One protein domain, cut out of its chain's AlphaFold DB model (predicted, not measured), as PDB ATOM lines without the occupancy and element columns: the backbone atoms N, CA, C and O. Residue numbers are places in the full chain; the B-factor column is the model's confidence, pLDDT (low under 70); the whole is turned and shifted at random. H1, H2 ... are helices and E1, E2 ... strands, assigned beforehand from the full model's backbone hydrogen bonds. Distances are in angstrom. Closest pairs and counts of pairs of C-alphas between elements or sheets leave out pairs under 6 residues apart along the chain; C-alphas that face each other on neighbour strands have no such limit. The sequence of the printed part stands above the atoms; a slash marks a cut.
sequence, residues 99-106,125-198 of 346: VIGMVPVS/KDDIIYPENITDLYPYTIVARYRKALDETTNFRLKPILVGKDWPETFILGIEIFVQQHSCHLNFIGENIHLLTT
ATOM      1  N   VAL A  99     103.908  83.082  77.569       43.72
ATOM      2  CA  VAL A  99     104.703  84.202  78.081       43.72
ATOM      3  C   VAL A  99     106.047  84.220  77.346       43.72
ATOM      4  O   VAL A  99     106.863  83.301  77.492       43.72
ATOM      5  N   ILE A 100     106.324  85.251  76.547       45.06
ATOM      6  CA  ILE A 100     107.652  85.471  75.961       45.06
ATOM      7  C   ILE A 100     108.435  86.378  76.915       45.06
ATOM      8  O   ILE A 100     108.341  87.596  76.870       45.06
ATOM      9  N   GLY A 101     109.205  85.790  77.834       39.22
ATOM     10  CA  GLY A 101     110.174  86.556  78.623       39.22
ATOM     11  C   GLY A 101     111.291  87.103  77.731       39.22
ATOM     12  O   GLY A 101     111.996  86.319  77.097       39.22
ATOM     13  N   MET A 102     111.458  88.423  77.696       35.66
ATOM     14  CA  MET A 102     112.673  89.082  77.232       35.66
ATOM     15  C   MET A 102     113.512  89.426  78.461       35.66
ATOM     16  O   MET A 102     113.229  90.381  79.176       35.66
ATOM     17  N   VAL A 103     114.551  88.640  78.726       32.31
ATOM     18  CA  VAL A 103     115.526  89.001  79.761       32.31
ATOM     19  C   VAL A 103     116.391  90.131  79.192       32.31
ATOM     20  O   VAL A 103     117.085  89.887  78.198       32.31
ATOM     21  N   PRO A 104     116.362  91.362  79.740       29.33
ATOM     22  CA  PRO A 104     117.357  92.356  79.375       29.33
ATOM     23  C   PRO A 104     118.736  91.835  79.793       29.33
ATOM     24  O   PRO A 104     118.944  91.371  80.913       29.33
ATOM     25  N   VAL A 105     119.688  91.863  78.863       32.38
ATOM     26  CA  VAL A 105     121.070  91.465  79.137       32.38
ATOM     27  C   VAL A 105     121.727  92.553  79.988       32.38
ATOM     28  O   VAL A 105     122.324  93.479  79.450       32.38
ATOM     29  N   SER A 106     121.643  92.425  81.313       30.56
ATOM     30  CA  SER A 106     122.617  92.999  82.251       30.56
ATOM     31  C   SER A 106     122.523  92.357  83.645       30.56
ATOM     32  O   SER A 106     121.603  92.633  84.399       30.56
ATOM     33  N   LYS A 125      94.610 103.435  91.821       56.78
ATOM     34  CA  LYS A 125      95.059 104.158  90.621       56.78
ATOM     35  C   LYS A 125      95.920 105.395  90.946       56.78
ATOM     36  O   LYS A 125      96.251 106.150  90.041       56.78
ATOM     37  N   ASP A 126      96.322 105.581  92.201       59.38
ATOM     38  CA  ASP A 126      96.632 106.890  92.770       59.38
ATOM     39  C   ASP A 126      98.131 107.157  92.989       59.38
ATOM     40  O   ASP A 126      98.484 108.232  93.462       59.38
ATOM     41  N   ASP A 127      99.033 106.238  92.626       88.25
ATOM     42  CA  ASP A 127     100.470 106.435  92.911       88.25
ATOM     43  C   ASP A 127     101.246 107.177  91.810       88.25
ATOM     44  O   ASP A 127     102.374 107.609  92.043       88.25
ATOM     45  N   ILE A 128     100.680 107.340  90.608       95.12
ATOM     46  CA  ILE A 128     101.397 107.984  89.498       95.12
ATOM     47  C   ILE A 128     101.214 109.501  89.580       95.12
ATOM     48  O   ILE A 128     100.125 110.020  89.339       95.12
ATOM     49  N   ILE A 129     102.297 110.231  89.863       96.19
ATOM     50  CA  ILE A 129     102.284 111.700  89.869       96.19
ATOM     51  C   ILE A 129     102.836 112.193  88.534       96.19
ATOM     52  O   ILE A 129     104.045 112.169  88.294       96.19
ATOM     53  N   TYR A 130     101.933 112.654  87.670       96.38
ATOM     54  CA  TYR A 130     102.266 113.200  86.358       96.38
ATOM     55  C   TYR A 130     102.851 114.627  86.463       96.38
ATOM     56  O   TYR A 130     102.510 115.380  87.393       96.38
ATOM     57  N   PRO A 131     103.726 115.034  85.525       95.75
ATOM     58  CA  PRO A 131     104.148 116.425  85.416       95.75
ATOM     59  C   PRO A 131     102.991 117.323  84.953       95.75
ATOM     60  O   PRO A 131     101.984 116.861  84.417       95.75
ATOM     61  N   GLU A 132     103.111 118.623  85.211       96.12
ATOM     62  CA  GLU A 132     102.060 119.593  84.893       96.12
ATOM     63  C   GLU A 132     101.954 119.830  83.380       96.12
ATOM     64  O   GLU A 132     102.948 119.760  82.660       96.12
ATOM     65  N   ASN A 133     100.744 120.140  82.906       95.00
ATOM     66  CA  ASN A 133     100.452 120.521  81.516       95.00
ATOM     67  C   ASN A 133     100.746 119.455  80.443       95.00
ATOM     68  O   ASN A 133     100.887 119.790  79.267       95.00
ATOM     69  N   ILE A 134     100.808 118.174  80.809       95.25
ATOM     70  CA  ILE A 134     100.948 117.083  79.836       95.25
ATOM     71  C   ILE A 134      99.580 116.586  79.391       95.25
ATOM     72  O   ILE A 134      98.713 116.280  80.205       95.25
ATOM     73  N   THR A 135      99.422 116.471  78.076       95.44
ATOM     74  CA  THR A 135      98.221 115.936  77.430       95.44
ATOM     75  C   THR A 135      98.312 114.429  77.200       95.44
ATOM     76  O   THR A 135      97.323 113.724  77.380       95.44
ATOM     77  N   ASP A 136      99.494 113.925  76.838       94.50
ATOM     78  CA  ASP A 136      99.724 112.502  76.599       94.50
ATOM     79  C   ASP A 136     100.252 111.792  77.853       94.50
ATOM     80  O   ASP A 136     101.436 111.851  78.192       94.50
ATOM     81  N   LEU A 137      99.349 111.105  78.550       95.12
ATOM     82  CA  LEU A 137      99.663 110.322  79.748       95.12
ATOM     83  C   LEU A 137     100.147 108.902  79.420       95.12
ATOM     84  O   LEU A 137     100.517 108.156  80.337       95.12
ATOM     85  N   TYR A 138     100.134 108.500  78.145       93.94
ATOM     86  CA  TYR A 138     100.446 107.133  77.749       93.94
ATOM     87  C   TYR A 138     101.891 106.745  78.096       93.94
ATOM     88  O   TYR A 138     102.057 105.799  78.872       93.94
ATOM     89  N   PRO A 139     102.937 107.492  77.680       94.69
ATOM     90  CA  PRO A 139     104.326 107.133  77.981       94.69
ATOM     91  C   PRO A 139     104.590 107.012  79.487       94.69
ATOM     92  O   PRO A 139     105.251 106.084  79.950       94.69
ATOM     93  N   TYR A 140     103.993 107.915  80.266       96.31
ATOM     94  CA  TYR A 140     104.096 107.945  81.723       96.31
ATOM     95  C   TYR A 140     103.465 106.723  82.375       96.31
ATOM     96  O   TYR A 140     104.025 106.169  83.314       96.31
ATOM     97  N   THR A 141     102.332 106.258  81.859       94.44
ATOM     98  CA  THR A 141     101.664 105.065  82.385       94.44
ATOM     99  C   THR A 141     102.512 103.813  82.150       94.44
ATOM    100  O   THR A 141     102.640 102.973  83.041       94.44
ATOM    101  N   ILE A 142     103.152 103.699  80.985       93.69
ATOM    102  CA  ILE A 142     104.030 102.569  80.656       93.69
ATOM    103  C   ILE A 142     105.286 102.575  81.531       93.69
ATOM    104  O   ILE A 142     105.580 101.574  82.184       93.69
ATOM    105  N   VAL A 143     105.982 103.712  81.605       94.94
ATOM    106  CA  VAL A 143     107.191 103.850  82.430       94.94
ATOM    107  C   VAL A 143     106.868 103.691  83.914       94.94
ATOM    108  O   VAL A 143     107.654 103.101  84.646       94.94
ATOM    109  N   ALA A 144     105.698 104.135  84.374       95.06
ATOM    110  CA  ALA A 144     105.284 103.934  85.757       95.06
ATOM    111  C   ALA A 144     105.120 102.449  86.102       95.06
ATOM    112  O   ALA A 144     105.529 102.041  87.185       95.06
ATOM    113  N   ARG A 145     104.562 101.634  85.194       92.12
ATOM    114  CA  ARG A 145     104.476 100.175  85.389       92.12
ATOM    115  C   ARG A 145     105.864  99.542  85.483       92.12
ATOM    116  O   ARG A 145     106.093  98.737  86.379       92.12
ATOM    117  N   TYR A 146     106.787  99.952  84.612       93.00
ATOM    118  CA  TYR A 146     108.182  99.509  84.659       93.00
ATOM    119  C   TYR A 146     108.863  99.888  85.981       93.00
ATOM    120  O   TYR A 146     109.392  99.024  86.670       93.00
ATOM    121  N   ARG A 147     108.782 101.161  86.388       94.12
ATOM    122  CA  ARG A 147     109.368 101.642  87.646       94.12
ATOM    123  C   ARG A 147     108.770 100.958  88.872       94.12
ATOM    124  O   ARG A 147     109.521 100.583  89.760       94.12
ATOM    125  N   LYS A 148     107.452 100.727  88.903       92.50
ATOM    126  CA  LYS A 148     106.802  99.960  89.981       92.50
ATOM    127  C   LYS A 148     107.366  98.549  90.112       92.50
ATOM    128  O   LYS A 148     107.543  98.091  91.229       92.50
ATOM    129  N   ALA A 149     107.662  97.877  88.999       88.06
ATOM    130  CA  ALA A 149     108.249  96.537  89.029       88.06
ATOM    131  C   ALA A 149     109.688  96.511  89.582       88.06
ATOM    132  O   ALA A 149     110.152  95.458  90.009       88.06
ATOM    133  N   LEU A 150     110.363  97.663  89.597       90.12
ATOM    134  CA  LEU A 150     111.699  97.870  90.163       90.12
ATOM    135  C   LEU A 150     111.677  98.536  91.551       90.12
ATOM    136  O   LEU A 150     112.719  98.991  92.018       90.12
ATOM    137  N   ASP A 151     110.503  98.677  92.175       92.06
ATOM    138  CA  ASP A 151     110.312  99.449  93.411       92.06
ATOM    139  C   ASP A 151     110.829 100.907  93.325       92.06
ATOM    140  O   ASP A 151     111.232 101.525  94.314       92.06
ATOM    141  N   GLU A 152     110.796 101.500  92.128       93.69
ATOM    142  CA  GLU A 152     111.186 102.887  91.885       93.69
ATOM    143  C   GLU A 152     110.005 103.873  91.958       93.69
ATOM    144  O   GLU A 152     108.835 103.547  91.742       93.69
ATOM    145  N   THR A 153     110.324 105.151  92.190       95.44
ATOM    146  CA  THR A 153     109.323 106.225  92.242       95.44
ATOM    147  C   THR A 153     108.607 106.449  90.904       95.44
ATOM    148  O   THR A 153     109.222 106.676  89.857       95.44
ATOM    149  N   THR A 154     107.274 106.488  90.957       96.62
ATOM    150  CA  THR A 154     106.401 106.884  89.835       96.62
ATOM    151  C   THR A 154     106.007 108.361  89.882       96.62
ATOM    152  O   THR A 154     105.110 108.805  89.165       96.62
ATOM    153  N   ASN A 155     106.710 109.150  90.704       96.94
ATOM    154  CA  ASN A 155     106.584 110.598  90.708       96.94
ATOM    155  C   ASN A 155     107.487 111.222  89.643       96.94
ATOM    156  O   ASN A 155     108.680 111.459  89.857       96.94
ATOM    157  N   PHE A 156     106.891 111.540  88.499       96.94
ATOM    158  CA  PHE A 156     107.594 112.105  87.353       96.94
ATOM    159  C   PHE A 156     107.972 113.579  87.523       96.94
ATOM    160  O   PHE A 156     108.754 114.093  86.727       96.94
ATOM    161  N   ARG A 157     107.482 114.256  88.572       95.75
ATOM    162  CA  ARG A 157     107.979 115.585  88.962       95.75
ATOM    163  C   ARG A 157     109.340 115.498  89.654       95.75
ATOM    164  O   ARG A 157     110.137 116.417  89.532       95.75
ATOM    165  N   LEU A 158     109.600 114.399  90.372       96.31
ATOM    166  CA  LEU A 158     110.876 114.157  91.056       96.31
ATOM    167  C   LEU A 158     111.889 113.451  90.149       96.31
ATOM    168  O   LEU A 158     113.061 113.814  90.132       96.31
ATOM    169  N   LYS A 159     111.434 112.440  89.403       97.12
ATOM    170  CA  LYS A 159     112.260 111.665  88.471       97.12
ATOM    171  C   LYS A 159     111.608 111.723  87.083       97.12
ATOM    172  O   LYS A 159     110.791 110.850  86.779       97.12
ATOM    173  N   PRO A 160     111.896 112.744  86.255       96.94
ATOM    174  CA  PRO A 160     111.321 112.848  84.912       96.94
ATOM    175  C   PRO A 160     111.718 111.647  84.046       96.94
ATOM    176  O   PRO A 160     112.664 110.928  84.376       96.94
ATOM    177  N   ILE A 161     110.981 111.410  82.958       95.25
ATOM    178  CA  ILE A 161     111.374 110.397  81.972       95.25
ATOM    179  C   ILE A 161     112.606 110.913  81.238       95.25
ATOM    180  O   ILE A 161     112.574 112.005  80.668       95.25
ATOM    181  N   LEU A 162     113.685 110.137  81.253       91.94
ATOM    182  CA  LEU A 162     114.911 110.498  80.548       91.94
ATOM    183  C   LEU A 162     114.935 109.792  79.198       91.94
ATOM    184  O   LEU A 162     114.998 108.567  79.117       91.94
ATOM    185  N   VAL A 163     114.872 110.585  78.127       89.38
ATOM    186  CA  VAL A 163     114.923 110.079  76.754       89.38
ATOM    187  C   VAL A 163     116.357 110.150  76.245       89.38
ATOM    188  O   VAL A 163     116.981 111.209  76.207       89.38
ATOM    189  N   GLY A 164     116.871 109.010  75.813       91.56
ATOM    190  CA  GLY A 164     118.155 108.888  75.139       91.56
ATOM    191  C   GLY A 164     118.477 107.435  74.818       91.56
ATOM    192  O   GLY A 164     117.844 106.516  75.336       91.56
ATOM    193  N   LYS A 165     119.459 107.243  73.935       85.94
ATOM    194  CA  LYS A 165     119.771 105.946  73.313       85.94
ATOM    195  C   LYS A 165     120.040 104.827  74.323       85.94
ATOM    196  O   LYS A 165     119.646 103.694  74.077       85.94
ATOM    197  N   ASP A 166     120.654 105.174  75.449       89.31
ATOM    198  CA  ASP A 166     121.092 104.213  76.464       89.31
ATOM    199  C   ASP A 166     120.178 104.197  77.703       89.31
ATOM    200  O   ASP A 166     120.480 103.536  78.694       89.31
ATOM    201  N   TRP A 167     119.055 104.928  77.671       90.88
ATOM    202  CA  TRP A 167     118.125 104.978  78.796       90.88
ATOM    203  C   TRP A 167     117.112 103.829  78.727       90.88
ATOM    204  O   TRP A 167     116.410 103.708  77.715       90.88
ATOM    205  N   PRO A 168     116.958 103.035  79.808       89.25
ATOM    206  CA  PRO A 168     116.001 101.930  79.851       89.25
ATOM    207  C   PRO A 168     114.576 102.368  79.512       89.25
ATOM    208  O   PRO A 168     113.869 101.671  78.797       89.25
ATOM    209  N   GLU A 169     114.166 103.559  79.946       93.38
ATOM    210  CA  GLU A 169     112.820 104.089  79.707       93.38
ATOM    211  C   GLU A 169     112.550 104.341  78.220       93.38
ATOM    212  O   GLU A 169     111.472 104.010  77.733       93.38
ATOM    213  N   THR A 170     113.541 104.829  77.465       91.81
ATOM    214  CA  THR A 170     113.448 104.950  75.999       91.81
ATOM    215  C   THR A 170     113.253 103.586  75.350       91.81
ATOM    216  O   THR A 170     112.436 103.438  74.442       91.81
ATOM    217  N   PHE A 171     113.990 102.580  75.822       88.25
ATOM    218  CA  PHE A 171     113.873 101.213  75.329       88.25
ATOM    219  C   PHE A 171     112.499 100.614  75.647       88.25
ATOM    220  O   PHE A 171     111.874 100.041  74.758       88.25
ATOM    221  N   ILE A 172     111.983 100.816  76.865       91.38
ATOM    222  CA  ILE A 172     110.633 100.396  77.261       91.38
ATOM    223  C   ILE A 172     109.566 101.027  76.362       91.38
ATOM    224  O   ILE A 172     108.674 100.326  75.889       91.38
ATOM    225  N   LEU A 173     109.667 102.328  76.088       93.12
ATOM    226  CA  LEU A 173     108.738 103.016  75.191       93.12
ATOM    227  C   LEU A 173     108.832 102.484  73.754       93.12
ATOM    228  O   LEU A 173     107.809 102.289  73.104       93.12
ATOM    229  N   GLY A 174     110.044 102.190  73.274       89.50
ATOM    230  CA  GLY A 174     110.253 101.557  71.970       89.50
ATOM    231  C   GLY A 174     109.643 100.155  71.884       89.50
ATOM    232  O   GLY A 174     108.979  99.832  70.898       89.50
ATOM    233  N   ILE A 175     109.810  99.338  72.931       86.56
ATOM    234  CA  ILE A 175     109.172  98.021  73.027       86.56
ATOM    235  C   ILE A 175     107.654  98.161  73.029       86.56
ATOM    236  O   ILE A 175     106.982  97.383  72.365       86.56
ATOM    237  N   GLU A 176     107.096  99.126  73.753       89.50
ATOM    238  CA  GLU A 176     105.647  99.306  73.805       89.50
ATOM    239  C   GLU A 176     105.059  99.616  72.422       89.50
ATOM    240  O   GLU A 176     104.026  99.061  72.056       89.50
ATOM    241  N   ILE A 177     105.738 100.434  71.612       86.69
ATOM    242  CA  ILE A 177     105.319 100.689  70.225       86.69
ATOM    243  C   ILE A 177     105.329  99.385  69.418       86.69
ATOM    244  O   ILE A 177     104.364  99.086  68.715       86.69
ATOM    245  N   PHE A 178     106.388  98.582  69.547       81.56
ATOM    246  CA  PHE A 178     106.466  97.265  68.911       81.56
ATOM    247  C   PHE A 178     105.321  96.346  69.374       81.56
ATOM    248  O   PHE A 178     104.659  95.697  68.568       81.56
ATOM    249  N   VAL A 179     105.035  96.333  70.674       82.25
ATOM    250  CA  VAL A 179     103.948  95.566  71.291       82.25
ATOM    251  C   VAL A 179     102.594  95.972  70.719       82.25
ATOM    252  O   VAL A 179     101.824  95.099  70.326       82.25
ATOM    253  N   GLN A 180     102.318  97.270  70.614       81.38
ATOM    254  CA  GLN A 180     101.085  97.781  70.019       81.38
ATOM    255  C   GLN A 180     100.952  97.385  68.544       81.38
ATOM    256  O   GLN A 180      99.890  96.926  68.128       81.38
ATOM    257  N   GLN A 181     102.029  97.519  67.761       77.50
ATOM    258  CA  GLN A 181     102.045  97.159  66.338       77.50
ATOM    259  C   GLN A 181     101.746  95.676  66.102       77.50
ATOM    260  O   GLN A 181     101.124  95.320  65.102       77.50
ATOM    261  N   HIS A 182     102.169  94.819  67.028       72.19
ATOM    262  CA  HIS A 182     102.020  93.373  66.926       72.19
ATOM    263  C   HIS A 182     100.864  92.807  67.749       72.19
ATOM    264  O   HIS A 182     100.792  91.592  67.903       72.19
ATOM    265  N   SER A 183      99.961  93.655  68.259       74.81
ATOM    266  CA  SER A 183      98.849  93.220  69.115       74.81
ATOM    267  C   SER A 183      99.343  92.303  70.234       74.81
ATOM    268  O   SER A 183      98.892  91.170  70.389       74.81
ATOM    269  N   CYS A 184     100.320  92.788  70.993       78.50
ATOM    270  CA  CYS A 184     100.867  92.145  72.179       78.50
ATOM    271  C   CYS A 184     100.501  92.955  73.435       78.50
ATOM    272  O   CYS A 184      99.931  94.046  73.385       78.50
ATOM    273  N   HIS A 185     100.910  92.445  74.587       77.75
ATOM    274  CA  HIS A 185     100.885  93.112  75.875       77.75
ATOM    275  C   HIS A 185     102.272  93.089  76.506       77.75
ATOM    276  O   HIS A 185     102.911  92.045  76.621       77.75
ATOM    277  N   LEU A 186     102.728  94.252  76.955       82.75
ATOM    278  CA  LEU A 186     103.933  94.377  77.755       82.75
ATOM    279  C   LEU A 186     103.581  94.179  79.231       82.75
ATOM    280  O   LEU A 186     102.692  94.858  79.756       82.75
ATOM    281  N   ASN A 187     104.276  93.258  79.894       80.31
ATOM    282  CA  ASN A 187     104.169  93.037  81.329       80.31
ATOM    283  C   ASN A 187     105.552  93.100  81.988       80.31
ATOM    284  O   ASN A 187     106.548  92.687  81.398       80.31
ATOM    285  N   PHE A 188     105.608  93.591  83.220       81.75
ATOM    286  CA  PHE A 188     106.847  93.727  83.984       81.75
ATOM    287  C   PHE A 188     106.755  92.836  85.221       81.75
ATOM    288  O   PHE A 188     105.776  92.915  85.959       81.75
ATOM    289  N   ILE A 189     107.740  91.958  85.421       73.06
ATOM    290  CA  ILE A 189     107.800  91.051  86.577       73.06
ATOM    291  C   ILE A 189     109.203  91.165  87.178       73.06
ATOM    292  O   ILE A 189     110.161  90.585  86.659       73.06
ATOM    293  N   GLY A 190     109.325  91.939  88.259       78.06
ATOM    294  CA  GLY A 190     110.621  92.324  88.822       78.06
ATOM    295  C   GLY A 190     111.470  93.081  87.797       78.06
ATOM    296  O   GLY A 190     110.973  93.939  87.070       78.06
ATOM    297  N   GLU A 191     112.738  92.693  87.671       72.56
ATOM    298  CA  GLU A 191     113.679  93.272  86.699       72.56
ATOM    299  C   GLU A 191     113.483  92.766  85.257       72.56
ATOM    300  O   GLU A 191     114.157  93.222  84.331       72.56
ATOM    301  N   ASN A 192     112.562  91.821  85.037       65.62
ATOM    302  CA  ASN A 192     112.364  91.188  83.738       65.62
ATOM    303  C   ASN A 192     111.211  91.820  82.951       65.62
ATOM    304  O   ASN A 192     110.131  92.107  83.479       65.62
ATOM    305  N   ILE A 193     111.428  91.959  81.642       70.00
ATOM    306  CA  ILE A 193     110.428  92.443  80.694       70.00
ATOM    307  C   ILE A 193     109.779  91.228  80.032       70.00
ATOM    308  O   ILE A 193     110.435  90.418  79.383       70.00
ATOM    309  N   HIS A 194     108.470  91.080  80.167       61.31
ATOM    310  CA  HIS A 194     107.724  89.988  79.557       61.31
ATOM    311  C   HIS A 194     106.844  90.528  78.430       61.31
ATOM    312  O   HIS A 194     105.953  91.344  78.649       61.31
ATOM    313  N   LEU A 195     107.074  90.035  77.217       63.41
ATOM    314  CA  LEU A 195     106.175  90.205  76.087       63.41
ATOM    315  C   LEU A 195     105.126  89.093  76.127       63.41
ATOM    316  O   LEU A 195     105.418  87.911  75.960       63.41
ATOM    317  N   LEU A 196     103.883  89.464  76.379       57.31
ATOM    318  CA  LEU A 196     102.733  88.576  76.295       57.31
ATOM    319  C   LEU A 196     102.091  88.795  74.930       57.31
ATOM    320  O   LEU A 196     101.461  89.818  74.707       57.31
ATOM    321  N   THR A 197     102.243  87.880  73.984       51.59
ATOM    322  CA  THR A 197     101.541  88.005  72.699       51.59
ATOM    323  C   THR A 197     100.061  87.693  72.922       51.59
ATOM    324  O   THR A 197      99.738  86.663  73.519       51.59
ATOM    325  N   THR A 198      99.154  88.581  72.504       45.41
ATOM    326  CA  THR A 198      97.719  88.425  72.806       45.41
ATOM    327  C   THR A 198      96.997  87.425  71.919       45.41
ATOM    328  O   THR A 198      95.909  86.974  72.278       45.41
TER     329      THR A 198
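What this domain is: This is residues 99 to 106 and 125 to 198 of the 346 residues of the protein "Hypothetical protein" of Rotaria socialis (UniProt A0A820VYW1). A small three-stranded sheet has helices H1 and H2 over one face, in two layers, and its other face bare; the long loops 125 to 137 and 150 to 167 lie mostly beyond the helices. The 82 printed residues run E1, H1, H2, E2, E3, class mixed; the antiparallel sheet's order is E1, E3, E2. The whole is compact, radius of gyration of the C-alphas 12.7 A, spanning 35 by 28 by 26 A.

Where its parts are: E3, residues 192 to 197, spans 15.8 A, ending at C-alpha (101.541, 88.005, 72.699). E1, residues 99 to 102, spans 9.4 A from C-alpha (104.703, 84.202, 78.081); E2, 184 to 189, 16.0 A. H1 is 138 to 149, 17.3 A; H2 is 168 to 181, 20.0 A.

How they stand to each other: E1 and E3 are antiparallel neighbours, N 100 to O 195 2.9 A; E2 and E3 form a hairpin, N 187 to O 194 2.8 A. H2 is on the sheet, over E2, C-alphas of Val 179 and His 185 closest at 6.0 A. H1 is on the same face, over E2, C-alphas of Ala 149 and Phe 188 closest at 5.9 A. H1 and H2 touch, C-alphas of Val 143 and Glu 169 closest at 6.3 A, at a steep tilt of 61 degrees, opposite ways. In both helices every O i to N i+4 pair is within hydrogen-bond range.

The domain as a whole: Residues 107 to 124 are not printed, C-alphas 106 and 125 being 30.9 A apart. H1 to H2 is a long link. Residues 99 to 106, 125 to 126, 192 and 194 to 198 have pLDDT under 70.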